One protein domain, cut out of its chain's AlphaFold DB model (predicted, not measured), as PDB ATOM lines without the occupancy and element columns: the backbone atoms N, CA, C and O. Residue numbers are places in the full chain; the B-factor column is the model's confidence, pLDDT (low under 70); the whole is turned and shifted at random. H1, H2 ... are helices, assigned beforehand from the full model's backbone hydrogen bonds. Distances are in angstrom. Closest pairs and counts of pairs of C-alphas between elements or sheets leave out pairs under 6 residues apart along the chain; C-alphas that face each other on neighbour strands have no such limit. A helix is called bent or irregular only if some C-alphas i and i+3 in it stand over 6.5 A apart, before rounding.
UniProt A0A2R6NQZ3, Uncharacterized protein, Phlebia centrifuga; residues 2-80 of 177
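Overview. This is residues 2 to 80 of the 177 residues of an uncharacterized protein of Phlebia centrifuga (UniProt A0A2R6NQZ3). Two long helices make an open, three-armed shape: H1b and the first part of H2 come together, while H1a and the rest of H2 reach away in different directions. Residues 2 to 16 stick out. The 79 printed residues, with named helices H1 then H2, are all helix in class and extended, radius of gyration of the C-alphas 18.4 A, spanning 53 by 39 by 20 A.

Along the chain. H1, residues 6 to 36, was assigned as one helix by its hydrogen bonds but is bent: C-alphas 18 and 21 are 6.7 A apart. Arm H1a, residues 6 to 18, begins at C-alpha 6 (-48.166, -6.015, 1.750); H1b is residues 21 to 36, 21.9 A. H2, residues 42 to 74, 47.3 A, ends at C-alpha 74 (-70.321, -10.261, 30.375). It is only just not bent, with C-alphas 50 and 53 6.4 A apart, and has a kink of 33 degrees near residue 53.

Arrangement. H1a and H1b stand at a steep tilt of 38 degrees. H1b and H2 touch, H2 with residues 45 to 56 alone; the closest C-alphas, of Thr 22 and Val 49, are 5.4 A apart. They run opposite ways at a steep tilt of 58 degrees. H1a and H2 are close but not clearly touching, C-alphas of Leu 18 and Met 53 closest at 6.4 A, about perpendicular at 73 degrees. Every O i to N i+4 pair is within hydrogen-bond range in H1b, 7 of 9 in H1a and 27 of 29 in H2.

Size, cuts and confidence. The farthest C-alphas, of Asn 37 and Gly 76, are 53.7 A apart. The printed part has no cut, and the H1 to H2 link is tight. Residues 2 to 3 have pLDDT under 70.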
ATOM      1  N   SER A   2     -51.790  -2.470  -4.596       49.62
ATOM      2  CA  SER A   2     -50.974  -1.524  -3.832       49.62
ATOM      3  C   SER A   2     -49.581  -1.449  -4.460       49.62
ATOM      4  O   SER A   2     -48.981  -2.476  -4.759       49.62
ATOM      5  N   ILE A   3     -49.067  -0.235  -4.666       63.47
ATOM      6  CA  ILE A   3     -47.717   0.010  -5.214       63.47
ATOM      7  C   ILE A   3     -46.634  -0.516  -4.250       63.47
ATOM      8  O   ILE A   3     -45.507  -0.797  -4.643       63.47
ATOM      9  N   LEU A   4     -46.996  -0.696  -2.977       70.25
ATOM     10  CA  LEU A   4     -46.143  -1.231  -1.927       70.25
ATOM     11  C   LEU A   4     -46.481  -2.703  -1.641       70.25
ATOM     12  O   LEU A   4     -47.666  -3.033  -1.493       70.25
ATOM     13  N   PRO A   5     -45.463  -3.573  -1.492       80.56
ATOM     14  CA  PRO A   5     -45.635  -4.905  -0.926       80.56
ATOM     15  C   PRO A   5     -46.399  -4.884   0.402       80.56
ATOM     16  O   PRO A   5     -46.192  -4.010   1.245       80.56
ATOM     17  N   GLN A   6     -47.265  -5.880   0.597       77.06
ATOM     18  CA  GLN A   6     -48.166  -6.015   1.750       77.06
ATOM     19  C   GLN A   6     -47.432  -5.918   3.102       77.06
ATOM     20  O   GLN A   6     -47.941  -5.308   4.043       77.06
ATOM     21  N   ALA A   7     -46.200  -6.432   3.171       75.00
ATOM     22  CA  ALA A   7     -45.338  -6.323   4.345       75.00
ATOM     23  C   ALA A   7     -45.050  -4.861   4.741       75.00
ATOM     24  O   ALA A   7     -45.159  -4.512   5.914       75.00
ATOM     25  N   TYR A   8     -44.756  -3.975   3.783       83.12
ATOM     26  CA  TYR A   8     -44.495  -2.561   4.085       83.12
ATOM     27  C   TYR A   8     -45.741  -1.840   4.582       83.12
ATOM     28  O   TYR A   8     -45.652  -1.025   5.495       83.12
ATOM     29  N   VAL A   9     -46.906  -2.161   4.017       84.94
ATOM     30  CA  VAL A   9     -48.181  -1.596   4.473       84.94
ATOM     31  C   VAL A   9     -48.428  -1.961   5.937       84.94
ATOM     32  O   VAL A   9     -48.801  -1.097   6.730       84.94
ATOM     33  N   LEU A  10     -48.159  -3.209   6.327       82.75
ATOM     34  CA  LEU A  10     -48.280  -3.633   7.722       82.75
ATOM     35  C   LEU A  10     -47.255  -2.975   8.636       82.75
ATOM     36  O   LEU A  10     -47.625  -2.558   9.731       82.75
ATOM     37  N   ILE A  11     -46.002  -2.841   8.197       83.88
ATOM     38  CA  ILE A  11     -44.971  -2.137   8.967       83.88
ATOM     39  C   ILE A  11     -45.410  -0.692   9.210       83.88
ATOM     40  O   ILE A  11     -45.451  -0.251  10.355       83.88
ATOM     41  N   LEU A  12     -45.830   0.029   8.168       86.75
ATOM     42  CA  LEU A  12     -46.330   1.397   8.303       86.75
ATOM     43  C   LEU A  12     -47.540   1.457   9.239       86.75
ATOM     44  O   LEU A  12     -47.575   2.294  10.140       86.75
ATOM     45  N   ARG A  13     -48.500   0.537   9.097       85.25
ATOM     46  CA  ARG A  13     -49.685   0.458   9.964       85.25
ATOM     47  C   ARG A  13     -49.326   0.188  11.428       85.25
ATOM     48  O   ARG A  13     -50.000   0.717  12.305       85.25
ATOM     49  N   GLN A  14     -48.281  -0.593  11.704       81.94
ATOM     50  CA  GLN A  14     -47.812  -0.862  13.068       81.94
ATOM     51  C   GLN A  14     -46.949   0.269  13.644       81.94
ATOM     52  O   GLN A  14     -47.020   0.528  14.845       81.94
ATOM     53  N   LEU A  15     -46.192   0.984  12.809       83.69
ATOM     54  CA  LEU A  15     -45.370   2.124  13.226       83.69
ATOM     55  C   LEU A  15     -46.185   3.408  13.417       83.69
ATOM     56  O   LEU A  15     -45.855   4.211  14.285       83.69
ATOM     57  N   THR A  16     -47.267   3.604  12.661       84.81
ATOM     58  CA  THR A  16     -48.114   4.811  12.754       84.81
ATOM     59  C   THR A  16     -48.615   5.076  14.190       84.81
ATOM     60  O   THR A  16     -48.455   6.202  14.670       84.81
ATOM     61  N   PRO A  17     -49.122   4.072  14.944       82.69
ATOM     62  CA  PRO A  17     -49.463   4.200  16.362       82.69
ATOM     63  C   PRO A  17     -48.357   4.767  17.257       82.69
ATOM     64  O   PRO A  17     -48.665   5.420  18.250       82.69
ATOM     65  N   LEU A  18     -47.085   4.526  16.926       80.50
ATOM     66  CA  LEU A  18     -45.942   4.958  17.735       80.50
ATOM     67  C   LEU A  18     -45.640   6.453  17.580       80.50
ATOM     68  O   LEU A  18     -45.025   7.051  18.458       80.50
ATOM     69  N   ILE A  19     -46.083   7.065  16.480       85.88
ATOM     70  CA  ILE A  19     -45.787   8.464  16.152       85.88
ATOM     71  C   ILE A  19     -46.819   9.416  16.782       85.88
ATOM     72  O   ILE A  19     -46.462  10.521  17.198       85.88
ATOM     73  N   TYR A  20     -48.083   8.992  16.907       87.81
ATOM     74  CA  TYR A  20     -49.158   9.805  17.496       87.81
ATOM     75  C   TYR A  20     -48.835  10.423  18.868       87.81
ATOM     76  O   TYR A  20     -49.034  11.633  18.998       87.81
ATOM     77  N   PRO A  21     -48.344   9.677  19.882       90.25
ATOM     78  CA  PRO A  21     -48.066  10.266  21.195       90.25
ATOM     79  C   PRO A  21     -46.990  11.358  21.121       90.25
ATOM     80  O   PRO A  21     -47.139  12.409  21.742       90.25
ATOM     81  N   THR A  22     -45.966  11.165  20.288       89.50
ATOM     82  CA  THR A  22     -44.892  12.141  20.076       89.50
ATOM     83  C   THR A  22     -45.410  13.430  19.444       89.50
ATOM     84  O   THR A  22     -45.116  14.522  19.933       89.50
ATOM     85  N   ILE A  23     -46.219  13.321  18.384       91.31
ATOM     86  CA  ILE A  23     -46.829  14.490  17.734       91.31
ATOM     87  C   ILE A  23     -47.736  15.225  18.722       91.31
ATOM     88  O   ILE A  23     -47.680  16.451  18.802       91.31
ATOM     89  N   LEU A  24     -48.536  14.494  19.502       92.38
ATOM     90  CA  LEU A  24     -49.457  15.077  20.473       92.38
ATOM     91  C   LEU A  24     -48.714  15.857  21.561       92.38
ATOM     92  O   LEU A  24     -49.126  16.962  21.908       92.38
ATOM     93  N   VAL A  25     -47.590  15.337  22.055       92.06
ATOM     94  CA  VAL A  25     -46.745  16.023  23.043       92.06
ATOM     95  C   VAL A  25     -46.154  17.306  22.459       92.06
ATOM     96  O   VAL A  25     -46.288  18.373  23.060       92.06
ATOM     97  N   ILE A  26     -45.562  17.242  21.262       90.44
ATOM     98  CA  ILE A  26     -44.971  18.415  20.595       90.44
ATOM     99  C   ILE A  26     -46.041  19.472  20.290       90.44
ATOM    100  O   ILE A  26     -45.823  20.664  20.529       90.44
ATOM    101  N   ALA A  27     -47.209  19.051  19.801       91.69
ATOM    102  CA  ALA A  27     -48.340  19.932  19.531       91.69
ATOM    103  C   ALA A  27     -48.854  20.592  20.817       91.69
ATOM    104  O   ALA A  27     -49.081  21.800  20.826       91.69
ATOM    105  N   SER A  28     -48.950  19.835  21.915       91.00
ATOM    106  CA  SER A  28     -49.368  20.344  23.226       91.00
ATOM    107  C   SER A  28     -48.414  21.424  23.734       91.00
ATOM    108  O   SER A  28     -48.858  22.517  24.080       91.00
ATOM    109  N   PHE A  29     -47.099  21.181  23.703       89.44
ATOM    110  CA  PHE A  29     -46.104  22.183  24.108       89.44
ATOM    111  C   PHE A  29     -46.087  23.408  23.188       89.44
ATOM    112  O   PHE A  29     -45.940  24.538  23.658       89.44
ATOM    113  N   SER A  30     -46.289  23.212  21.884       87.31
ATOM    114  CA  SER A  30     -46.394  24.312  20.915       87.31
ATOM    115  C   SER A  30     -47.634  25.174  21.163       87.31
ATOM    116  O   SER A  30     -47.571  26.398  21.055       87.31
ATOM    117  N   PHE A  31     -48.753  24.547  21.530       90.50
ATOM    118  CA  PHE A  31     -49.997  25.219  21.888       90.50
ATOM    119  C   PHE A  31     -49.868  25.992  23.209       90.50
ATOM    120  O   PHE A  31     -50.196  27.176  23.256       90.50
ATOM    121  N   LEU A  32     -49.293  25.369  24.243       88.00
ATOM    122  CA  LEU A  32     -48.974  25.989  25.538       88.00
ATOM    123  C   LEU A  32     -48.112  27.247  25.379       88.00
ATOM    124  O   LEU A  32     -48.417  28.286  25.966       88.00
ATOM    125  N   ARG A  33     -47.076  27.181  24.534       87.62
ATOM    126  CA  ARG A  33     -46.206  28.328  24.250       87.62
ATOM    127  C   ARG A  33     -46.964  29.484  23.596       87.62
ATOM    128  O   ARG A  33     -46.691  30.632  23.923       87.62
ATOM    129  N   ARG A  34     -47.892  29.192  22.677       87.31
ATOM    130  CA  ARG A  34     -48.672  30.213  21.954       87.31
ATOM    131  C   ARG A  34     -49.762  30.852  22.811       87.31
ATOM    132  O   ARG A  34     -49.999  32.042  22.665       87.31
ATOM    133  N   LEU A  35     -50.430  30.075  23.665       90.56
ATOM    134  CA  LEU A  35     -51.569  30.558  24.449       90.56
ATOM    135  C   LEU A  35     -51.144  31.222  25.764       90.56
ATOM    136  O   LEU A  35     -51.726  32.228  26.153       90.56
ATOM    137  N   LEU A  36     -50.148  30.657  26.452       85.44
ATOM    138  CA  LEU A  36     -49.782  31.062  27.814       85.44
ATOM    139  C   LEU A  36     -48.424  31.779  27.891       85.44
ATOM    140  O   LEU A  36     -47.994  32.125  28.987       85.44
ATOM    141  N   ASN A  37     -47.733  31.996  26.760       83.94
ATOM    142  CA  ASN A  37     -46.378  32.576  26.694       83.94
ATOM    143  C   ASN A  37     -45.346  31.881  27.610       83.94
ATOM    144  O   ASN A  37     -44.295  32.441  27.923       83.94
ATOM    145  N   VAL A  38     -45.610  30.635  28.013       84.94
ATOM    146  CA  VAL A  38     -44.693  29.844  28.835       84.94
ATOM    147  C   VAL A  38     -43.606  29.267  27.935       84.94
ATOM    148  O   VAL A  38     -43.873  28.464  27.037       84.94
ATOM    149  N   VAL A  39     -42.359  29.662  28.182       85.31
ATOM    150  CA  VAL A  39     -41.191  29.078  27.519       85.31
ATOM    151  C   VAL A  39     -40.762  27.846  28.306       85.31
ATOM    152  O   VAL A  39     -40.144  27.948  29.362       85.31
ATOM    153  N   VAL A  40     -41.114  26.667  27.796       85.81
ATOM    154  CA  VAL A  40     -40.683  25.393  28.377       85.81
ATOM    155  C   VAL A  40     -39.263  25.072  27.887       85.81
ATOM    156  O   VAL A  40     -39.032  25.086  26.675       85.81
ATOM    157  N   PRO A  41     -38.309  24.765  28.785       91.19
ATOM    158  CA  PRO A  41     -36.976  24.316  28.399       91.19
ATOM    159  C   PRO A  41     -37.002  23.079  27.492       91.19
ATOM    160  O   PRO A  41     -37.731  22.119  27.749       91.19
ATOM    161  N   THR A  42     -36.144  23.054  26.469       88.62
ATOM    162  CA  THR A  42     -36.092  21.972  25.468       88.62
ATOM    163  C   THR A  42     -35.886  20.589  26.086       88.62
ATOM    164  O   THR A  42     -36.465  19.613  25.614       88.62
ATOM    165  N   TRP A  43     -35.110  20.488  27.168       91.50
ATOM    166  CA  TRP A  43     -34.848  19.211  27.836       91.50
ATOM    167  C   TRP A  43     -36.122  18.572  28.416       91.50
ATOM    168  O   TRP A  43     -36.259  17.353  28.360       91.50
ATOM    169  N   ILE A  44     -37.095  19.372  28.878       91.81
ATOM    170  CA  ILE A  44     -38.393  18.868  29.361       91.81
ATOM    171  C   ILE A  44     -39.184  18.260  28.203       91.81
ATOM    172  O   ILE A  44     -39.761  17.186  28.346       91.81
ATOM    173  N   VAL A  45     -39.175  18.918  27.041       90.19
ATOM    174  CA  VAL A  45     -39.862  18.425  25.839       90.19
ATOM    175  C   VAL A  45     -39.247  17.105  25.372       90.19
ATOM    176  O   VAL A  45     -39.982  16.171  25.067       90.19
ATOM    177  N   VAL A  46     -37.913  16.991  25.375       91.12
ATOM    178  CA  VAL A  46     -37.212  15.748  25.010       91.12
ATOM    179  C   VAL A  46     -37.585  14.607  25.958       91.12
ATOM    180  O   VAL A  46     -37.952  13.530  25.495       91.12
ATOM    181  N   ILE A  47     -37.561  14.841  27.274       93.69
ATOM    182  CA  ILE A  47     -37.959  13.829  28.264       93.69
ATOM    183  C   ILE A  47     -39.428  13.429  28.075       93.69
ATOM    184  O   ILE A  47     -39.744  12.239  28.065       93.69
ATOM    185  N   ALA A  48     -40.322  14.399  27.873       92.50
ATOM    186  CA  ALA A  48     -41.739  14.133  27.650       92.50
ATOM    187  C   ALA A  48     -41.969  13.283  26.392       92.50
ATOM    188  O   ALA A  48     -42.756  12.340  26.429       92.50
ATOM    189  N   VAL A  49     -41.245  13.556  25.302       91.19
ATOM    190  CA  VAL A  49     -41.295  12.744  24.079       91.19
ATOM    191  C   VAL A  49     -40.806  11.319  24.342       91.19
ATOM    192  O   VAL A  49     -41.507  10.375  23.983       91.19
ATOM    193  N   LEU A  50     -39.668  11.142  25.020       90.75
ATOM    194  CA  LEU A  50     -39.122   9.814  25.324       90.75
ATOM    195  C   LEU A  50     -40.067   8.968  26.194       90.75
ATOM    196  O   LEU A  50     -40.172   7.762  25.987       90.75
ATOM    197  N   ILE A  51     -40.783   9.590  27.133       91.69
ATOM    198  CA  ILE A  51     -41.740   8.907  28.022       91.69
ATOM    199  C   ILE A  51     -43.104   8.694  27.345       91.69
ATOM    200  O   ILE A  51     -43.844   7.770  27.697       91.69
ATOM    201  N   SER A  52     -43.458   9.512  26.352       91.81
ATOM    202  CA  SER A  52     -44.773   9.458  25.701       91.81
ATOM    203  C   SER A  52     -45.062   8.116  25.027       91.81
ATOM    204  O   SER A  52     -46.171   7.597  25.126       91.81
ATOM    205  N   MET A  53     -44.056   7.510  24.398       88.00
ATOM    206  CA  MET A  53     -44.199   6.229  23.711       88.00
ATOM    207  C   MET A  53     -44.435   5.059  24.687       88.00
ATOM    208  O   MET A  53     -45.473   4.403  24.557       88.00
ATOM    209  N   PRO A  54     -43.582   4.808  25.705       88.06
ATOM    210  CA  PRO A  54     -43.828   3.726  26.655       88.06
ATOM    211  C   PRO A  54     -45.111   3.948  27.467       88.06
ATOM    212  O   PRO A  54     -45.861   2.999  27.682       88.06
ATOM    213  N   SER A  55     -45.426   5.188  27.861       89.88
ATOM    214  CA  SER A  55     -46.681   5.482  28.574       89.88
ATOM    215  C   SER A  55     -47.921   5.209  27.718       89.88
ATOM    216  O   SER A  55     -48.886   4.620  28.213       89.88
ATOM    217  N   PHE A  56     -47.890   5.552  26.427       91.06
ATOM    218  CA  PHE A  56     -48.959   5.222  25.488       91.06
ATOM    219  C   PHE A  56     -49.133   3.707  25.326       91.06
ATOM    220  O   PHE A  56     -50.261   3.218  25.397       91.06
ATOM    221  N   MET A  57     -48.041   2.951  25.167       88.12
ATOM    222  CA  MET A  57     -48.098   1.487  25.053       88.12
ATOM    223  C   MET A  57     -48.680   0.834  26.310       88.12
ATOM    224  O   MET A  57     -49.604   0.028  26.204       88.12
ATOM    225  N   ILE A  58     -48.208   1.238  27.494       89.81
ATOM    226  CA  ILE A  58     -48.715   0.740  28.780       89.81
ATOM    227  C   ILE A  58     -50.208   1.050  28.921       89.81
ATOM    228  O   ILE A  58     -50.995   0.161  29.239       89.81
ATOM    229  N   THR A  59     -50.614   2.292  28.646       91.75
ATOM    230  CA  THR A  59     -52.018   2.717  28.756       91.75
ATOM    231  C   THR A  59     -52.904   1.932  27.795       91.75
ATOM    232  O   THR A  59     -53.950   1.413  28.186       91.75
ATOM    233  N   ARG A  60     -52.473   1.783  26.537       90.81
ATOM    234  CA  ARG A  60     -53.186   0.995  25.526       90.81
ATOM    235  C   ARG A  60     -53.362  -0.454  25.975       90.81
ATOM    236  O   ARG A  60     -54.460  -0.990  25.837       90.81
ATOM    237  N   ALA A  61     -52.321  -1.071  26.522       91.12
ATOM    238  CA  ALA A  61     -52.382  -2.442  27.009       91.12
ATOM    239  C   ALA A  61     -53.306  -2.593  28.223       91.12
ATOM    240  O   ALA A  61     -54.136  -3.499  28.264       91.12
ATOM    241  N   GLN A  62     -53.238  -1.669  29.184       91.94
ATOM    242  CA  GLN A  62     -54.149  -1.651  30.330       91.94
ATOM    243  C   GLN A  62     -55.611  -1.525  29.886       91.94
ATOM    244  O   GLN A  62     -56.458  -2.290  30.348       91.94
ATOM    245  N   ILE A  63     -55.903  -0.620  28.944       94.62
ATOM    246  CA  ILE A  63     -57.241  -0.468  28.356       94.62
ATOM    247  C   ILE A  63     -57.667  -1.757  27.650       94.62
ATOM    248  O   ILE A  63     -58.782  -2.226  27.869       94.62
ATOM    249  N   PHE A  64     -56.795  -2.349  26.830       92.38
ATOM    250  CA  PHE A  64     -57.073  -3.603  26.130       92.38
ATOM    251  C   PHE A  64     -57.453  -4.719  27.111       92.38
ATOM    252  O   PHE A  64     -58.515  -5.330  26.975       92.38
ATOM    253  N   HIS A  65     -56.642  -4.935  28.149       92.12
ATOM    254  CA  HIS A  65     -56.910  -5.945  29.168       92.12
ATOM    255  C   HIS A  65     -58.194  -5.669  29.942       92.12
ATOM    256  O   HIS A  65     -58.980  -6.584  30.164       92.12
ATOM    257  N   TRP A  66     -58.433  -4.419  30.332       94.25
ATOM    258  CA  TRP A  66     -59.634  -4.042  31.068       94.25
ATOM    259  C   TRP A  66     -60.905  -4.235  30.235       94.25
ATOM    260  O   TRP A  66     -61.890  -4.799  30.717       94.25
ATOM    261  N   LEU A  67     -60.884  -3.829  28.962       96.25
ATOM    262  CA  LEU A  67     -62.000  -4.036  28.040       96.25
ATOM    263  C   LEU A  67     -62.272  -5.525  27.825       96.25
ATOM    264  O   LEU A  67     -63.433  -5.936  27.837       96.25
ATOM    265  N   ASN A  68     -61.227  -6.333  27.656       94.88
ATOM    266  CA  ASN A  68     -61.376  -7.769  27.457       94.88
ATOM    267  C   ASN A  68     -61.827  -8.489  28.727       94.88
ATOM    268  O   ASN A  68     -62.709  -9.334  28.636       94.88
ATOM    269  N   ALA A  69     -61.354  -8.093  29.909       94.81
ATOM    270  CA  ALA A  69     -61.855  -8.615  31.179       94.81
ATOM    271  C   ALA A  69     -63.352  -8.312  31.354       94.81
ATOM    272  O   ALA A  69     -64.131  -9.183  31.733       94.81
ATOM    273  N   ARG A  70     -63.790  -7.098  30.994       96.25
ATOM    274  CA  ARG A  70     -65.215  -6.723  31.003       96.25
ATOM    275  C   ARG A  70     -66.045  -7.470  29.963       96.25
ATOM    276  O   ARG A  70     -67.225  -7.718  30.189       96.25
ATOM    277  N   ARG A  71     -65.482  -7.773  28.792       96.56
ATOM    278  CA  ARG A  71     -66.144  -8.601  27.769       96.56
ATOM    279  C   ARG A  71     -66.277 -10.044  28.247       96.56
ATOM    280  O   ARG A  71     -67.375 -10.576  28.169       96.56
ATOM    281  N   ALA A  72     -65.212 -10.615  28.808       95.00
ATOM    282  CA  ALA A  72     -65.212 -11.956  29.378       95.00
ATOM    283  C   ALA A  72     -66.257 -12.078  30.495       95.00
ATOM    284  O   ALA A  72     -67.138 -12.929  30.410       95.00
ATOM    285  N   ALA A  73     -66.266 -11.145  31.454       95.69
ATOM    286  CA  ALA A  73     -67.233 -11.146  32.550       95.69
ATOM    287  C   ALA A  73     -68.695 -11.075  32.065       95.69
ATOM    288  O   ALA A  73     -69.561 -11.745  32.620       95.69
ATOM    289  N   ARG A  74     -68.979 -10.316  30.993       96.62
ATOM    290  CA  ARG A  74     -70.321 -10.261  30.375       96.62
ATOM    291  C   ARG A  74     -70.763 -11.581  29.746       96.62
ATOM    292  O   ARG A  74     -71.959 -11.794  29.596       96.62
ATOM    293  N   LEU A  75     -69.817 -12.439  29.378       95.38
ATOM    294  CA  LEU A  75     -70.063 -13.773  28.835       95.38
ATOM    295  C   LEU A  75     -70.002 -14.864  29.918       95.38
ATOM    296  O   LEU A  75     -70.043 -16.043  29.590       95.38
ATOM    297  N   GLY A  76     -69.865 -14.492  31.199       95.31
ATOM    298  CA  GLY A  76     -69.648 -15.448  32.290       95.31
ATOM    299  C   GLY A  76     -68.278 -16.135  32.240       95.31
ATOM    300  O   GLY A  76     -68.086 -17.162  32.884       95.31
ATOM    301  N   ALA A  77     -67.334 -15.585  31.476       94.06
ATOM    302  CA  ALA A  77     -65.989 -16.113  31.295       94.06
ATOM    303  C   ALA A  77     -64.950 -15.329  32.113       94.06
ATOM    304  O   ALA A  77     -65.172 -14.189  32.532       94.06
ATOM    305  N   VAL A  78     -63.774 -15.932  32.288       93.00
ATOM    306  CA  VAL A  78     -62.605 -15.324  32.937       93.00
ATOM    307  C   VAL A  78     -61.420 -15.306  31.976       93.00
ATOM    308  O   VAL A  78     -61.321 -16.148  31.087       93.00
ATOM    309  N   LEU A  79     -60.528 -14.325  32.134       93.50
ATOM    310  CA  LEU A  79     -59.257 -14.327  31.410       93.50
ATOM    311  C   LEU A  79     -58.312 -15.367  32.026       93.50
ATOM    312  O   LEU A  79     -58.351 -15.561  33.244       93.50
ATOM    313  N   PRO A  80     -57.455 -16.007  31.214       94.94
ATOM    314  CA  PRO A  80     -56.495 -16.967  31.727       94.94
ATOM    315  C   PRO A  80     -55.410 -16.275  32.576       94.94
ATOM    316  O   PRO A  80     -55.199 -15.061  32.460       94.94
TER     317      PRO A  80